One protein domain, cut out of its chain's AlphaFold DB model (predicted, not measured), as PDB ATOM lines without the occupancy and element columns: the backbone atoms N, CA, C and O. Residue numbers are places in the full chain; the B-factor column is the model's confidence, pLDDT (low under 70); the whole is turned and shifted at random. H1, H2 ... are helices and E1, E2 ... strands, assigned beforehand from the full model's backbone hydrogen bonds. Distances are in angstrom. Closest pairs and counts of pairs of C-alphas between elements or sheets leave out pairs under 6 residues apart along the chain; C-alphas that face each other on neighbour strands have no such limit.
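Overview. This is residues 3 to 111 of the 130 residues of the protein "SRPBCC family protein" of Adlercreutzia equolifaciens (UniProt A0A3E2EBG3). A twisted sheet of seven strands is folded over like a half-open hand, with two short helices, H1 and H2, in its hollow. E4 bends by 71 degrees at residue 69; E2, E3 and the first part of E4 make one wall, E5, E6, E7 and E1 the other, with H1 over E6 and H2 over E2. The printed part has 109 residues, with two named helices and seven named strands in the order E1 H1 H2 E2 E3 E4 E5 E6 E7. The sheet's order is E1 - E7 - E6 - E5 - E4 - E3 - E2, all antiparallel, and the class is mixed, helices and strands. The whole is compact, with a radius of gyration of the C-alphas of 13.6 A and spans of 38 by 29 by 25 A.

Along the chain. E1, residues 3 to 10, begins at C-alpha 3 (-33.500, 31.590, 26.999) and is 22.7 A long. H1, residues 14 to 22, measures 12.4 A, and H2, residues 24 to 31, measures 9.9 A. E2 is residues 35 to 40, 14.5 A, and E3 residues 50 to 57, 21.6 A. E4, residues 60 to 73, is the longest strand, 33.0 A, from C-alpha 60 at (-49.974, 34.590, 16.715). E5, residues 77 to 84, spans 23.5 A; E6, residues 89 to 97, 26.9 A. E7, residues 102 to 110, spans 26.6 A and ends at C-alpha 110 (-34.748, 31.136, 20.599).

Arrangement. E2 to E7 form a meander, each strand the antiparallel neighbour of the one before. The edge strand E1 is antiparallel to E7 at 167 degrees, with N 4 and O 108 2.8 A apart, within hydrogen-bond range. Across E6 and E7, N 92 and O 107 are 2.7 A apart; across E5 and E6, N 80 and O 93 2.8 A. E4 and E5 have N 69 and O 81 at 2.7 A, E3 and E4 N 62 and O 55 at 2.8 A, and E2 and E3 N 36 and O 54 at 2.8 A. H1 is on the sheet at a height of 8.6 A, over E6 and along the strands, at 17 degrees to E6 on the local plane; its closest C-alphas to E6 are those of Tyr 14 and Arg 97, 5.2 A. H2, over E2 at a height of 6.2 A, comes closest to it at the C-alphas of Glu 25 and Cys 38, 4.8 A. H1 and H2 are close but not clearly touching, the closest C-alphas being those of Trp 20 and Glu 27, 6.1 A. E1 and E2 are apart. In H1 every O i to N i+4 pair is within hydrogen-bond range; in H2, 3 of 4 are.

Size, cuts and confidence. The C-alphas farthest apart are those of Leu 60 and Glu 99, 39.5 A. The printed part has no cut. The link E2 to E3 is short but not tight, and the other links are tight. The mean pLDDT of the printed part is 90.4; residues 58 and 111 are under 70.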
ATOM      1  N   VAL A   3     -33.167  32.836  26.304       78.19
ATOM      2  CA  VAL A   3     -33.500  31.590  26.999       78.19
ATOM      3  C   VAL A   3     -34.508  31.913  28.084       78.19
ATOM      4  O   VAL A   3     -34.313  32.846  28.861       78.19
ATOM      5  N   LEU A   4     -35.577  31.138  28.110       79.44
ATOM      6  CA  LEU A   4     -36.679  31.244  29.046       79.44
ATOM      7  C   LEU A   4     -36.761  29.923  29.772       79.44
ATOM      8  O   LEU A   4     -36.573  28.873  29.168       79.44
ATOM      9  N   THR A   5     -36.943  29.960  31.079       82.12
ATOM     10  CA  THR A   5     -37.024  28.745  31.882       82.12
ATOM     11  C   THR A   5     -38.099  28.934  32.922       82.12
ATOM     12  O   THR A   5     -38.024  29.848  33.740       82.12
ATOM     13  N   GLU A   6     -39.083  28.054  32.869       81.62
ATOM     14  CA  GLU A   6     -40.136  27.924  33.857       81.62
ATOM     15  C   GLU A   6     -39.907  26.649  34.657       81.62
ATOM     16  O   GLU A   6     -39.434  25.643  34.124       81.62
ATOM     17  N   GLN A   7     -40.208  26.702  35.950       88.06
ATOM     18  CA  GLN A   7     -40.012  25.589  36.870       88.06
ATOM     19  C   GLN A   7     -41.155  25.545  37.875       88.06
ATOM     20  O   GLN A   7     -41.653  26.589  38.303       88.06
ATOM     21  N   ILE A   8     -41.557  24.341  38.267       87.62
ATOM     22  CA  ILE A   8     -42.623  24.125  39.237       87.62
ATOM     23  C   ILE A   8     -42.367  22.859  40.055       87.62
ATOM     24  O   ILE A   8     -41.960  21.826  39.526       87.62
ATOM     25  N   GLU A   9     -42.652  22.946  41.353       91.06
ATOM     26  CA  GLU A   9     -42.796  21.778  42.220       91.06
ATOM     27  C   GLU A   9     -44.241  21.291  42.168       91.06
ATOM     28  O   GLU A   9     -45.183  22.045  42.424       91.06
ATOM     29  N   ILE A  10     -44.421  20.019  41.841       89.62
ATOM     30  CA  ILE A  10     -45.722  19.389  41.669       89.62
ATOM     31  C   ILE A  10     -45.906  18.375  42.804       89.62
ATOM     32  O   ILE A  10     -45.116  17.431  42.911       89.62
ATOM     33  N   PRO A  11     -46.963  18.498  43.632       93.00
ATOM     34  CA  PRO A  11     -47.280  17.539  44.691       93.00
ATOM     35  C   PRO A  11     -47.937  16.269  44.111       93.00
ATOM     36  O   PRO A  11     -49.026  15.857  44.510       93.00
ATOM     37  N   ALA A  12     -47.289  15.665  43.116       91.25
ATOM     38  CA  ALA A  12     -47.690  14.438  42.444       91.25
ATOM     39  C   ALA A  12     -46.476  13.520  42.295       91.25
ATOM     40  O   ALA A  12     -45.334  13.977  42.251       91.25
ATOM     41  N   SER A  13     -46.721  12.214  42.210       95.06
ATOM     42  CA  SER A  13     -45.636  11.250  42.061       95.06
ATOM     43  C   SER A  13     -44.947  11.397  40.701       95.06
ATOM     44  O   SER A  13     -45.580  11.745  39.699       95.06
ATOM     45  N   TYR A  14     -43.653  11.087  40.647       95.06
ATOM     46  CA  TYR A  14     -42.892  11.115  39.400       95.06
ATOM     47  C   TYR A  14     -43.484  10.182  38.330       95.06
ATOM     48  O   TYR A  14     -43.439  10.497  37.148       95.06
ATOM     49  N   GLU A  15     -44.122   9.075  38.712       94.44
ATOM     50  CA  GLU A  15     -44.801   8.157  37.788       94.44
ATOM     51  C   GLU A  15     -45.951   8.837  37.044       94.44
ATOM     52  O   GLU A  15     -46.162   8.553  35.867       94.44
ATOM     53  N   LYS A  16     -46.669   9.764  37.694       93.06
ATOM     54  CA  LYS A  16     -47.696  10.572  37.025       93.06
ATOM     55  C   LYS A  16     -47.075  11.539  36.018       93.06
ATOM     56  O   LYS A  16     -47.589  11.669  34.912       93.06
ATOM     57  N   LEU A  17     -45.947  12.163  36.361       92.06
ATOM     58  CA  LEU A  17     -45.211  13.032  35.438       92.06
ATOM     59  C   LEU A  17     -44.585  12.238  34.273       92.06
ATOM     60  O   LEU A  17     -44.566  12.686  33.134       92.06
ATOM     61  N   LYS A  18     -44.139  11.008  34.519       93.06
ATOM     62  CA  LYS A  18     -43.681  10.088  33.475       93.06
ATOM     63  C   LYS A  18     -44.835   9.648  32.572       93.06
ATOM     64  O   LYS A  18     -44.692   9.656  31.353       93.06
ATOM     65  N   ALA A  19     -45.998   9.326  33.139       92.62
ATOM     66  CA  ALA A  19     -47.196   9.016  32.361       92.62
ATOM     67  C   ALA A  19     -47.643  10.199  31.490       92.62
ATOM     68  O   ALA A  19     -48.104   9.984  30.372       92.62
ATOM     69  N   TRP A  20     -47.445  11.433  31.956       91.19
ATOM     70  CA  TRP A  20     -47.663  12.633  31.153       91.19
ATOM     71  C   TRP A  20     -46.800  12.634  29.880       91.19
ATOM     72  O   TRP A  20     -47.333  12.772  28.783       91.19
ATOM     73  N   THR A  21     -45.494  12.346  29.988       90.06
ATOM     74  CA  THR A  21     -44.622  12.219  28.797       90.06
ATOM     75  C   THR A  21     -45.025  11.053  27.889       90.06
ATOM     76  O   THR A  21     -44.922  11.148  26.670       90.06
ATOM     77  N   ALA A  22     -45.536   9.953  28.451       91.19
ATOM     78  CA  ALA A  22     -46.022   8.814  27.671       91.19
ATOM     79  C   ALA A  22     -47.265   9.142  26.825       91.19
ATOM     80  O   ALA A  22     -47.474   8.510  25.794       91.19
ATOM     81  N   ASN A  23     -48.050  10.141  27.234       92.19
ATOM     82  CA  ASN A  23     -49.273  10.585  26.560       92.19
ATOM     83  C   ASN A  23     -49.117  12.002  25.982       92.19
ATOM     84  O   ASN A  23     -50.075  12.769  25.916       92.19
ATOM     85  N   PHE A  24     -47.894  12.360  25.579       90.56
ATOM     86  CA  PHE A  24     -47.500  13.737  25.290       90.56
ATOM     87  C   PHE A  24     -48.379  14.459  24.257       90.56
ATOM     88  O   PHE A  24     -48.624  15.646  24.427       90.56
ATOM     89  N   GLU A  25     -48.899  13.785  23.222       92.31
ATOM     90  CA  GLU A  25     -49.799  14.427  22.241       92.31
ATOM     91  C   GLU A  25     -51.070  14.987  22.894       92.31
ATOM     92  O   GLU A  25     -51.442  16.136  22.663       92.31
ATOM     93  N   GLU A  26     -51.718  14.183  23.734       92.31
ATOM     94  CA  GLU A  26     -52.952  14.556  24.423       92.31
ATOM     95  C   GLU A  26     -52.667  15.534  25.566       92.31
ATOM     96  O   GLU A  26     -53.347  16.547  25.742       92.31
ATOM     97  N   GLU A  27     -51.632  15.239  26.341       90.69
ATOM     98  CA  GLU A  27     -51.312  15.975  27.551       90.69
ATOM     99  C   GLU A  27     -50.693  17.352  27.276       90.69
ATOM    100  O   GLU A  27     -50.898  18.288  28.052       90.69
ATOM    101  N   PHE A  28     -50.009  17.521  26.140       88.00
ATOM    102  CA  PHE A  28     -49.593  18.835  25.661       88.00
ATOM    103  C   PHE A  28     -50.814  19.721  25.403       88.00
ATOM    104  O   PHE A  28     -50.887  20.820  25.940       88.00
ATOM    105  N   VAL A  29     -51.819  19.238  24.667       88.62
ATOM    106  CA  VAL A  29     -53.037  20.016  24.366       88.62
ATOM    107  C   VAL A  29     -53.813  20.368  25.642       88.62
ATOM    108  O   VAL A  29     -54.322  21.477  25.774       88.62
ATOM    109  N   LYS A  30     -53.859  19.467  26.631       87.44
ATOM    110  CA  LYS A  30     -54.497  19.743  27.933       87.44
ATOM    111  C   LYS A  30     -53.749  20.760  28.791       87.44
ATOM    112  O   LYS A  30     -54.378  21.396  29.637       87.44
ATOM    113  N   TRP A  31     -52.432  20.892  28.616       82.19
ATOM    114  CA  TRP A  31     -51.610  21.789  29.431       82.19
ATOM    115  C   TRP A  31     -52.113  23.230  29.324       82.19
ATOM    116  O   TRP A  31     -52.296  23.897  30.341       82.19
ATOM    117  N   SER A  32     -52.392  23.710  28.115       80.31
ATOM    118  CA  SER A  32     -52.752  25.106  27.889       80.31
ATOM    119  C   SER A  32     -53.905  25.213  26.898       80.31
ATOM    120  O   SER A  32     -53.855  24.566  25.858       80.31
ATOM    121  N   PRO A  33     -54.904  26.089  27.124       83.00
ATOM    122  CA  PRO A  33     -55.946  26.356  26.127       83.00
ATOM    123  C   PRO A  33     -55.388  26.959  24.828       83.00
ATOM    124  O   PRO A  33     -56.100  27.046  23.831       83.00
ATOM    125  N   TYR A  34     -54.131  27.408  24.850       83.88
ATOM    126  CA  TYR A  34     -53.420  27.909  23.686       83.88
ATOM    127  C   TYR A  34     -52.642  26.824  22.940       83.88
ATOM    128  O   TYR A  34     -52.213  27.083  21.821       83.88
ATOM    129  N   HIS A  35     -52.474  25.628  23.509       88.00
ATOM    130  CA  HIS A  35     -51.956  24.472  22.789       88.00
ATOM    131  C   HIS A  35     -53.079  23.864  21.956       88.00
ATOM    132  O   HIS A  35     -54.060  23.351  22.485       88.00
ATOM    133  N   ILE A  36     -52.946  23.949  20.637       92.69
ATOM    134  CA  ILE A  36     -54.011  23.583  19.703       92.69
ATOM    135  C   ILE A  36     -53.860  22.130  19.267       92.69
ATOM    136  O   ILE A  36     -54.809  21.356  19.351       92.69
ATOM    137  N   GLU A  37     -52.667  21.750  18.811       94.81
ATOM    138  CA  GLU A  37     -52.378  20.406  18.308       94.81
ATOM    139  C   GLU A  37     -50.946  20.000  18.678       94.81
ATOM    140  O   GLU A  37     -50.020  20.813  18.649       94.81
ATOM    141  N   CYS A  38     -50.755  18.716  18.969       93.69
ATOM    142  CA  CYS A  38     -49.446  18.085  19.078       93.69
ATOM    143  C   CYS A  38     -49.480  16.781  18.289       93.69
ATOM    144  O   CYS A  38     -50.429  16.008  18.420       93.69
ATOM    145  N   ASN A  39     -48.473  16.557  17.445       96.75
ATOM    146  CA  ASN A  39     -48.374  15.339  16.650       96.75
ATOM    147  C   ASN A  39     -46.983  14.718  16.764       96.75
ATOM    148  O   ASN A  39     -45.999  15.313  16.323       96.75
ATOM    149  N   LEU A  40     -46.914  13.494  17.280       95.56
ATOM    150  CA  LEU A  40     -45.739  12.633  17.247       95.56
ATOM    151  C   LEU A  40     -45.794  11.811  15.958       95.56
ATOM    152  O   LEU A  40     -46.379  10.731  15.912       95.56
ATOM    153  N   TYR A  41     -45.158  12.285  14.887       94.25
ATOM    154  CA  TYR A  41     -45.240  11.618  13.578       94.25
ATOM    155  C   TYR A  41     -44.680  10.191  13.568       94.25
ATOM    156  O   TYR A  41     -45.059   9.385  12.722       94.25
ATOM    157  N   ASN A  42     -43.799   9.862  14.512       93.69
ATOM    158  CA  ASN A  42     -43.263   8.514  14.692       93.69
ATOM    159  C   ASN A  42     -44.009   7.692  15.763       93.69
ATOM    160  O   ASN A  42     -43.570   6.587  16.082       93.69
ATOM    161  N   GLY A  43     -45.088   8.221  16.351       91.38
ATOM    162  CA  GLY A  43     -45.846   7.583  17.435       91.38
ATOM    163  C   GLY A  43     -45.075   7.444  18.754       91.38
ATOM    164  O   GLY A  43     -45.457   6.653  19.609       91.38
ATOM    165  N   ASN A  44     -43.950   8.150  18.906       91.81
ATOM    166  CA  ASN A  44     -43.113   8.142  20.104       91.81
ATOM    167  C   ASN A  44     -42.296   9.443  20.198       91.81
ATOM    168  O   ASN A  44     -42.166  10.166  19.209       91.81
ATOM    169  N   TYR A  45     -41.707   9.702  21.367       90.81
ATOM    170  CA  TYR A  45     -40.885  10.885  21.641       90.81
ATOM    171  C   TYR A  45     -39.384  10.566  21.821       90.81
ATOM    172  O   TYR A  45     -38.650  11.315  22.458       90.81
ATOM    173  N   HIS A  46     -38.892   9.452  21.280       94.62
ATOM    174  CA  HIS A  46     -37.468   9.120  21.367       94.62
ATOM    175  C   HIS A  46     -36.600  10.051  20.513       94.62
ATOM    176  O   HIS A  46     -37.075  10.725  19.596       94.62
ATOM    177  N   ALA A  47     -35.295  10.064  20.791       96.62
ATOM    178  CA  ALA A  47     -34.340  10.797  19.971       96.62
ATOM    179  C   ALA A  47     -34.433  10.353  18.497       96.62
ATOM    180  O   ALA A  47     -34.452   9.163  18.186       96.62
ATOM    181  N   GLY A  48     -34.506  11.328  17.594       96.81
ATOM    182  CA  GLY A  48     -34.748  11.147  16.163       96.81
ATOM    183  C   GLY A  48     -36.214  11.290  15.742       96.81
ATOM    184  O   GLY A  48     -36.469  11.494  14.554       96.81
ATOM    185  N   SER A  49     -37.170  11.239  16.672       96.38
ATOM    186  CA  SER A  49     -38.594  11.348  16.343       96.38
ATOM    187  C   SER A  49     -38.992  12.761  15.935       96.38
ATOM    188  O   SER A  49     -38.549  13.758  16.513       96.38
ATOM    189  N   LYS A  50     -39.848  12.843  14.917       97.44
ATOM    190  CA  LYS A  50     -40.428  14.080  14.407       97.44
ATOM    191  C   LYS A  50     -41.681  14.447  15.186       97.44
ATOM    192  O   LYS A  50     -42.557  13.609  15.406       97.44
ATOM    193  N   VAL A  51     -41.763  15.722  15.542       95.38
ATOM    194  CA  VAL A  51     -42.866  16.284  16.321       95.38
ATOM    195  C   VAL A  51     -43.327  17.584  15.687       95.38
ATOM    196  O   VAL A  51     -42.502  18.370  15.208       95.38
ATOM    197  N   ARG A  52     -44.637  17.814  15.701       95.12
ATOM    198  CA  ARG A  52     -45.254  19.099  15.382       95.12
ATOM    199  C   ARG A  52     -46.000  19.626  16.599       95.12
ATOM    200  O   ARG A  52     -46.775  18.891  17.201       95.12
ATOM    201  N   PHE A  53     -45.792  20.901  16.892       90.31
ATOM    202  CA  PHE A  53     -46.547  21.671  17.869       90.31
ATOM    203  C   PHE A  53     -47.303  22.775  17.148       90.31
ATOM    204  O   PHE A  53     -46.726  23.465  16.303       90.31
ATOM    205  N   ARG A  54     -48.573  22.954  17.496       91.12
ATOM    206  CA  ARG A  54     -49.353  24.119  17.099       91.12
ATOM    207  C   ARG A  54     -49.886  24.815  18.334       91.12
ATOM    208  O   ARG A  54     -50.596  24.200  19.130       91.12
ATOM    209  N   GLU A  55     -49.589  26.095  18.467       84.12
ATOM    210  CA  GLU A  55     -49.981  26.890  19.622       84.12
ATOM    211  C   GLU A  55     -50.239  28.355  19.265       84.12
ATOM    212  O   GLU A  55     -49.702  28.884  18.294       84.12
ATOM    213  N   ILE A  56     -51.057  29.032  20.070       81.44
ATOM    214  CA  ILE A  56     -51.313  30.467  19.935       81.44
ATOM    215  C   ILE A  56     -50.524  31.220  21.003       81.44
ATOM    216  O   ILE A  56     -50.894  31.224  22.173       81.44
ATOM    217  N   VAL A  57     -49.490  31.951  20.600       72.19
ATOM    218  CA  VAL A  57     -48.689  32.765  21.527       72.19
ATOM    219  C   VAL A  57     -48.915  34.235  21.212       72.19
ATOM    220  O   VAL A  57     -48.613  34.706  20.117       72.19
ATOM    221  N   MET A  58     -49.476  34.974  22.175       68.81
ATOM    222  CA  MET A  58     -49.792  36.407  22.039       68.81
ATOM    223  C   MET A  58     -50.660  36.732  20.806       68.81
ATOM    224  O   MET A  58     -50.507  37.777  20.175       68.81
ATOM    225  N   GLY A  59     -51.575  35.824  20.450       73.75
ATOM    226  CA  GLY A  59     -52.474  35.971  19.300       73.75
ATOM    227  C   GLY A  59     -51.861  35.601  17.945       73.75
ATOM    228  O   GLY A  59     -52.542  35.719  16.929       73.75
ATOM    229  N   LEU A  60     -50.608  35.141  17.912       73.75
ATOM    230  CA  LEU A  60     -49.974  34.590  16.715       73.75
ATOM    231  C   LEU A  60     -50.099  33.061  16.721       73.75
ATOM    232  O   LEU A  60     -49.776  32.429  17.722       73.75
ATOM    233  N   ASP A  61     -50.559  32.486  15.607       83.12
ATOM    234  CA  ASP A  61     -50.642  31.033  15.390       83.12
ATOM    235  C   ASP A  61     -49.261  30.511  14.971       83.12
ATOM    236  O   ASP A  61     -48.777  30.787  13.867       83.12
ATOM    237  N   TYR A  62     -48.595  29.817  15.891       81.56
ATOM    238  CA  TYR A  62     -47.322  29.157  15.660       81.56
ATOM    239  C   TYR A  62     -47.570  27.692  15.330       81.56
ATOM    240  O   TYR A  62     -48.094  26.942  16.143       81.56
ATOM    241  N   ASP A  63     -47.123  27.280  14.148       89.00
ATOM    242  CA  ASP A  63     -47.139  25.894  13.691       89.00
ATOM    243  C   ASP A  63     -45.697  25.465  13.391       89.00
ATOM    244  O   ASP A  63     -45.074  25.904  12.414       89.00
ATOM    245  N   VAL A  64     -45.120  24.683  14.301       89.44
ATOM    246  CA  VAL A  64     -43.693  24.374  14.330       89.44
ATOM    247  C   VAL A  64     -43.486  22.873  14.260       89.44
ATOM    248  O   VAL A  64     -43.908  22.120  15.129       89.44
ATOM    249  N   THR A  65     -42.742  22.437  13.246       94.56
ATOM    250  CA  THR A  65     -42.218  21.069  13.161       94.56
ATOM    251  C   THR A  65     -40.743  21.038  13.543       94.56
ATOM    252  O   THR A  65     -39.983  21.983  13.292       94.56
ATOM    253  N   GLY A  66     -40.324  19.936  14.150       94.75
ATOM    254  CA  GLY A  66     -38.941  19.695  14.516       94.75
ATOM    255  C   GLY A  66     -38.680  18.245  14.880       94.75
ATOM    256  O   GLY A  66     -39.474  17.352  14.592       94.75
ATOM    257  N   THR A  67     -37.523  18.020  15.487       97.38
ATOM    258  CA  THR A  67     -37.018  16.690  15.826       97.38
ATOM    259  C   THR A  67     -36.600  16.668  17.285       97.38
ATOM    260  O   THR A  67     -35.975  17.618  17.758       97.38
ATOM    261  N   ILE A  68     -36.898  15.581  17.985       97.25
ATOM    262  CA  ILE A  68     -36.335  15.327  19.308       97.25
ATOM    263  C   ILE A  68     -34.874  14.934  19.131       97.25
ATOM    264  O   ILE A  68     -34.555  13.964  18.449       97.25
ATOM    265  N   THR A  69     -33.969  15.716  19.698       97.19
ATOM    266  CA  THR A  69     -32.524  15.505  19.599       97.19
ATOM    267  C   THR A  69     -31.970  14.732  20.786       97.19
ATOM    268  O   THR A  69     -30.981  14.027  20.626       97.19
ATOM    269  N   GLU A  70     -32.611  14.835  21.950       97.31
ATOM    270  CA  GLU A  70     -32.231  14.122  23.172       97.31
ATOM    271  C   GLU A  70     -33.495  13.586  23.847       97.31
ATOM    272  O   GLU A  70     -34.517  14.271  23.885       97.31
ATOM    273  N   CYS A  71     -33.426  12.364  24.364       96.44
ATOM    274  CA  CYS A  71     -34.489  11.746  25.149       96.44
ATOM    275  C   CYS A  71     -33.840  10.795  26.157       96.44
ATOM    276  O   CYS A  71     -33.498   9.662  25.823       96.44
ATOM    277  N   GLU A  72     -33.672  11.271  27.383       96.00
ATOM    278  CA  GLU A  72     -33.160  10.515  28.521       96.00
ATOM    279  C   GLU A  72     -34.309  10.250  29.491       96.00
ATOM    280  O   GLU A  72     -35.144  11.128  29.717       96.00
ATOM    281  N   GLN A  73     -34.378   9.041  30.047       94.38
ATOM    282  CA  GLN A  73     -35.385   8.693  31.043       94.38
ATOM    283  C   GLN A  73     -34.929   7.520  31.910       94.38
ATOM    284  O   GLN A  73     -34.593   6.456  31.389       94.38
ATOM    285  N   ASP A  74     -35.024   7.686  33.225       94.31
ATOM    286  CA  ASP A  74     -34.804   6.641  34.219       94.31
ATOM    287  C   ASP A  74     -35.954   6.582  35.256       94.31
ATOM    288  O   ASP A  74     -37.125   6.835  34.935       94.31
ATOM    289  N   GLU A  75     -35.665   6.115  36.472       94.50
ATOM    290  CA  GLU A  75     -36.633   5.973  37.569       94.50
ATOM    291  C   GLU A  75     -36.912   7.283  38.326       94.50
ATOM    292  O   GLU A  75     -37.897   7.370  39.067       94.50
ATOM    293  N   ASN A  76     -36.062   8.293  38.148       96.69
ATOM    294  CA  ASN A  76     -36.058   9.543  38.902       96.69
ATOM    295  C   ASN A  76     -35.941  10.790  38.022       96.69
ATOM    296  O   ASN A  76     -36.129  11.893  38.529       96.69
ATOM    297  N   HIS A  77     -35.619  10.652  36.740       97.25
ATOM    298  CA  HIS A  77     -35.345  11.772  35.853       97.25
ATOM    299  C   HIS A  77     -35.768  11.476  34.420       97.25
ATOM    300  O   HIS A  77     -35.618  10.363  33.926       97.25
ATOM    301  N   PHE A  78     -36.330  12.476  33.749       96.50
ATOM    302  CA  PHE A  78     -36.363  12.502  32.293       96.50
ATOM    303  C   PHE A  78     -35.910  13.859  31.777       96.50
ATOM    304  O   PHE A  78     -36.103  14.888  32.430       96.50
ATOM    305  N   ARG A  79     -35.381  13.852  30.558       97.25
ATOM    306  CA  ARG A  79     -35.019  15.040  29.797       97.25
ATOM    307  C   ARG A  79     -35.293  14.798  28.321       97.25
ATOM    308  O   ARG A  79     -34.757  13.867  27.729       97.25
ATOM    309  N   ILE A  80     -36.111  15.654  27.722       96.44
ATOM    310  CA  ILE A  80     -36.471  15.600  26.305       96.44
ATOM    311  C   ILE A  80     -36.104  16.943  25.691       96.44
ATOM    312  O   ILE A  80     -36.576  17.978  26.157       96.44
ATOM    313  N   VAL A  81     -35.278  16.932  24.645       96.25
ATOM    314  CA  VAL A  81     -34.888  18.141  23.912       96.25
ATOM    315  C   VAL A  81     -35.431  18.067  22.500       96.25
ATOM    316  O   VAL A  81     -35.103  17.159  21.743       96.25
ATOM    317  N   PHE A  82     -36.234  19.052  22.131       94.25
ATOM    318  CA  PHE A  82     -36.741  19.280  20.792       94.25
ATOM    319  C   PHE A  82     -35.965  20.406  20.115       94.25
ATOM    320  O   PHE A  82     -35.642  21.425  20.723       94.25
ATOM    321  N   ARG A  83     -35.731  20.255  18.813       94.12
ATOM    322  CA  ARG A  83     -35.161  21.290  17.955       94.12
ATOM    323  C   ARG A  83     -36.053  21.508  16.743       94.12
ATOM    324  O   ARG A  83     -36.299  20.565  15.991       94.12
ATOM    325  N   SER A  84     -36.456  22.754  16.498       91.00
ATOM    326  CA  SER A  84     -37.240  23.090  15.306       91.00
ATOM    327  C   SER A  84     -36.453  22.845  14.017       91.00
ATOM    328  O   SER A  84     -35.228  23.001  13.974       91.00
ATOM    329  N   ASP A  85     -37.149  22.523  12.928       91.19
ATOM    330  CA  ASP A  85     -36.513  22.259  11.629       91.19
ATOM    331  C   ASP A  85     -35.793  23.494  11.071       91.19
ATOM    332  O   ASP A  85     -34.732  23.391  10.454       91.19
ATOM    333  N   LYS A  86     -36.319  24.687  11.379       86.25
ATOM    334  CA  LYS A  86     -35.670  25.972  11.076       86.25
ATOM    335  C   LYS A  86     -34.453  26.253  11.964       86.25
ATOM    336  O   LYS A  86     -33.731  27.213  11.709       86.25
ATOM    337  N   LYS A  87     -34.201  25.425  12.987       85.88
ATOM    338  CA  LYS A  87     -33.094  25.538  13.953       85.88
ATOM    339  C   LYS A  87     -33.107  26.859  14.730       85.88
ATOM    340  O   LYS A  87     -32.067  27.311  15.200       85.88
ATOM    341  N   THR A  88     -34.284  27.466  14.844       80.50
ATOM    342  CA  THR A  88     -34.515  28.754  15.504       80.50
ATOM    343  C   THR A  88     -35.029  28.611  16.929       80.50
ATOM    344  O   THR A  88     -34.995  29.600  17.655       80.50
ATOM    345  N   ALA A  89     -35.504  27.420  17.303       82.00
ATOM    346  CA  ALA A  89     -36.064  27.112  18.611       82.00
ATOM    347  C   ALA A  89     -35.506  25.781  19.125       82.00
ATOM    348  O   ALA A  89     -35.411  24.806  18.368       82.00
ATOM    349  N   PHE A  90     -35.165  25.762  20.409       89.06
ATOM    350  CA  PHE A  90     -34.837  24.571  21.176       89.06
ATOM    351  C   PHE A  90     -35.729  24.550  22.408       89.06
ATOM    352  O   PHE A  90     -35.759  25.532  23.143       89.06
ATOM    353  N   ILE A  91     -36.437  23.450  22.624       89.81
ATOM    354  CA  ILE A  91     -37.346  23.283  23.757       89.81
ATOM    355  C   ILE A  91     -36.844  22.103  24.576       89.81
ATOM    356  O   ILE A  91     -36.504  21.067  24.017       89.81
ATOM    357  N   THR A  92     -36.760  22.265  25.888       94.19
ATOM    358  CA  THR A  92     -36.378  21.214  26.827       94.19
ATOM    359  C   THR A  92     -37.497  21.012  27.829       94.19
ATOM    360  O   THR A  92     -37.872  21.954  28.523       94.19
ATOM    361  N   PHE A  93     -37.970  19.776  27.943       93.81
ATOM    362  CA  PHE A  93     -38.821  19.327  29.038       93.81
ATOM    363  C   PHE A  93     -37.990  18.439  29.952       93.81
ATOM    364  O   PHE A  93     -37.405  17.455  29.496       93.81
ATOM    365  N   GLU A  94     -37.923  18.774  31.232       96.38
ATOM    366  CA  GLU A  94     -37.137  18.013  32.196       96.38
ATOM    367  C   GLU A  94     -37.906  17.850  33.502       96.38
ATOM    368  O   GLU A  94     -38.349  18.827  34.103       96.38
ATOM    369  N   GLY A  95     -38.056  16.601  33.939       96.06
ATOM    370  CA  GLY A  95     -38.752  16.246  35.167       96.06
ATOM    371  C   GLY A  95     -37.874  15.412  36.082       96.06
ATOM    372  O   GLY A  95     -37.173  14.510  35.626       96.06
ATOM    373  N   LYS A  96     -37.918  15.702  37.382       97.56
ATOM    374  CA  LYS A  96     -37.133  15.044  38.430       97.56
ATOM    375  C   LYS A  96     -38.036  14.621  39.576       97.56
ATOM    376  O   LYS A  96     -38.892  15.388  40.003       97.56
ATOM    377  N   ARG A  97     -37.837  13.419  40.111       97.75
ATOM    378  CA  ARG A  97     -38.434  13.007  41.383       97.75
ATOM    379  C   ARG A  97     -37.858  13.865  42.507       97.75
ATOM    380  O   ARG A  97     -36.655  14.104  42.555       97.75
ATOM    381  N   THR A  98     -38.716  14.281  43.427       96.38
ATOM    382  CA  THR A  98     -38.320  14.900  44.695       96.38
ATOM    383  C   THR A  98     -38.834  14.053  45.858       96.38
ATOM    384  O   THR A  98     -39.576  13.091  45.653       96.38
ATOM    385  N   GLU A  99     -38.431  14.369  47.091       94.62
ATOM    386  CA  GLU A  99     -38.852  13.605  48.277       94.62
ATOM    387  C   GLU A  99     -40.378  13.579  48.460       94.62
ATOM    388  O   GLU A  99     -40.936  12.581  48.911       94.62
ATOM    389  N   THR A 100     -41.056  14.670  48.097       92.88
ATOM    390  CA  THR A 100     -42.490  14.879  48.340       92.88
ATOM    391  C   THR A 100     -43.328  14.960  47.061       92.88
ATOM    392  O   THR A 100     -44.547  15.123  47.143       92.88
ATOM    393  N   GLY A 101     -42.715  14.821  45.881       95.50
ATOM    394  CA  GLY A 101     -43.408  14.932  44.601       95.50
ATOM    395  C   GLY A 101     -42.469  14.867  43.398       95.50
ATOM    396  O   GLY A 101     -41.644  13.954  43.274       95.50
ATOM    397  N   CYS A 102     -42.603  15.831  42.491       95.88
ATOM    398  CA  CYS A 102     -41.688  16.002  41.372       95.88
ATOM    399  C   CYS A 102     -41.451  17.474  41.033       95.88
ATOM    400  O   CYS A 102     -42.343  18.309  41.139       95.88
ATOM    401  N   HIS A 103     -40.239  17.761  40.579       94.94
ATOM    402  CA  HIS A 103     -39.852  19.029  39.993       94.94
ATOM    403  C   HIS A 103     -39.983  18.915  38.480       94.94
ATOM    404  O   HIS A 103     -39.471  17.965  37.886       94.94
ATOM    405  N   PHE A 104     -40.630  19.881  37.848       93.44
ATOM    406  CA  PHE A 104     -40.714  19.965  36.399       93.44
ATOM    407  C   PHE A 104     -40.177  21.306  35.922       93.44
ATOM    408  O   PHE A 104     -40.449  22.345  36.519       93.44
ATOM    409  N   SER A 105     -39.428  21.268  34.827       91.56
ATOM    410  CA  SER A 105     -38.858  22.434  34.177       91.56
ATOM    411  C   SER A 105     -39.118  22.398  32.677       91.56
ATOM    412  O   SER A 105     -39.020  21.351  32.030       91.56
ATOM    413  N   HIS A 106     -39.447  23.566  32.142       89.12
ATOM    414  CA  HIS A 106     -39.649  23.811  30.728       89.12
ATOM    415  C   HIS A 106     -38.739  24.965  30.312       89.12
ATOM    416  O   HIS A 106     -38.862  26.080  30.821       89.12
ATOM    417  N   THR A 107     -37.794  24.690  29.418       86.88
ATOM    418  CA  THR A 107     -36.839  25.685  28.929       86.88
ATOM    419  C   THR A 107     -36.985  25.856  27.434       86.88
ATOM    420  O   THR A 107     -36.842  24.894  26.685       86.88
ATOM    421  N   GLU A 108     -37.154  27.093  26.987       85.50
ATOM    422  CA  GLU A 108     -37.197  27.434  25.574       85.50
ATOM    423  C   GLU A 108     -36.071  28.404  25.223       85.50
ATOM    424  O   GLU A 108     -35.874  29.431  25.875       85.50
ATOM    425  N   ALA A 109     -35.310  28.081  24.182       83.00
ATOM    426  CA  ALA A 109     -34.229  28.906  23.671       83.00
ATOM    427  C   ALA A 109     -34.476  29.278  22.208       83.00
ATOM    428  O   ALA A 109     -34.619  28.408  21.345       83.00
ATOM    429  N   PHE A 110     -34.453  30.580  21.918       77.38
ATOM    430  CA  PHE A 110     -34.748  31.136  20.599       77.38
ATOM    431  C   PHE A 110     -33.629  32.049  20.066       77.38
ATOM    432  O   PHE A 110     -32.825  32.624  20.816       77.38
ATOM    433  N   GLY A 111     -33.570  32.194  18.737       63.38
ATOM    434  CA  GLY A 111     -32.674  33.123  18.028       63.38
ATOM    435  C   GLY A 111     -32.884  34.617  18.362       63.38
ATOM    436  O   GLY A 111     -33.793  34.981  19.095       63.38
TER     437      GLY A 111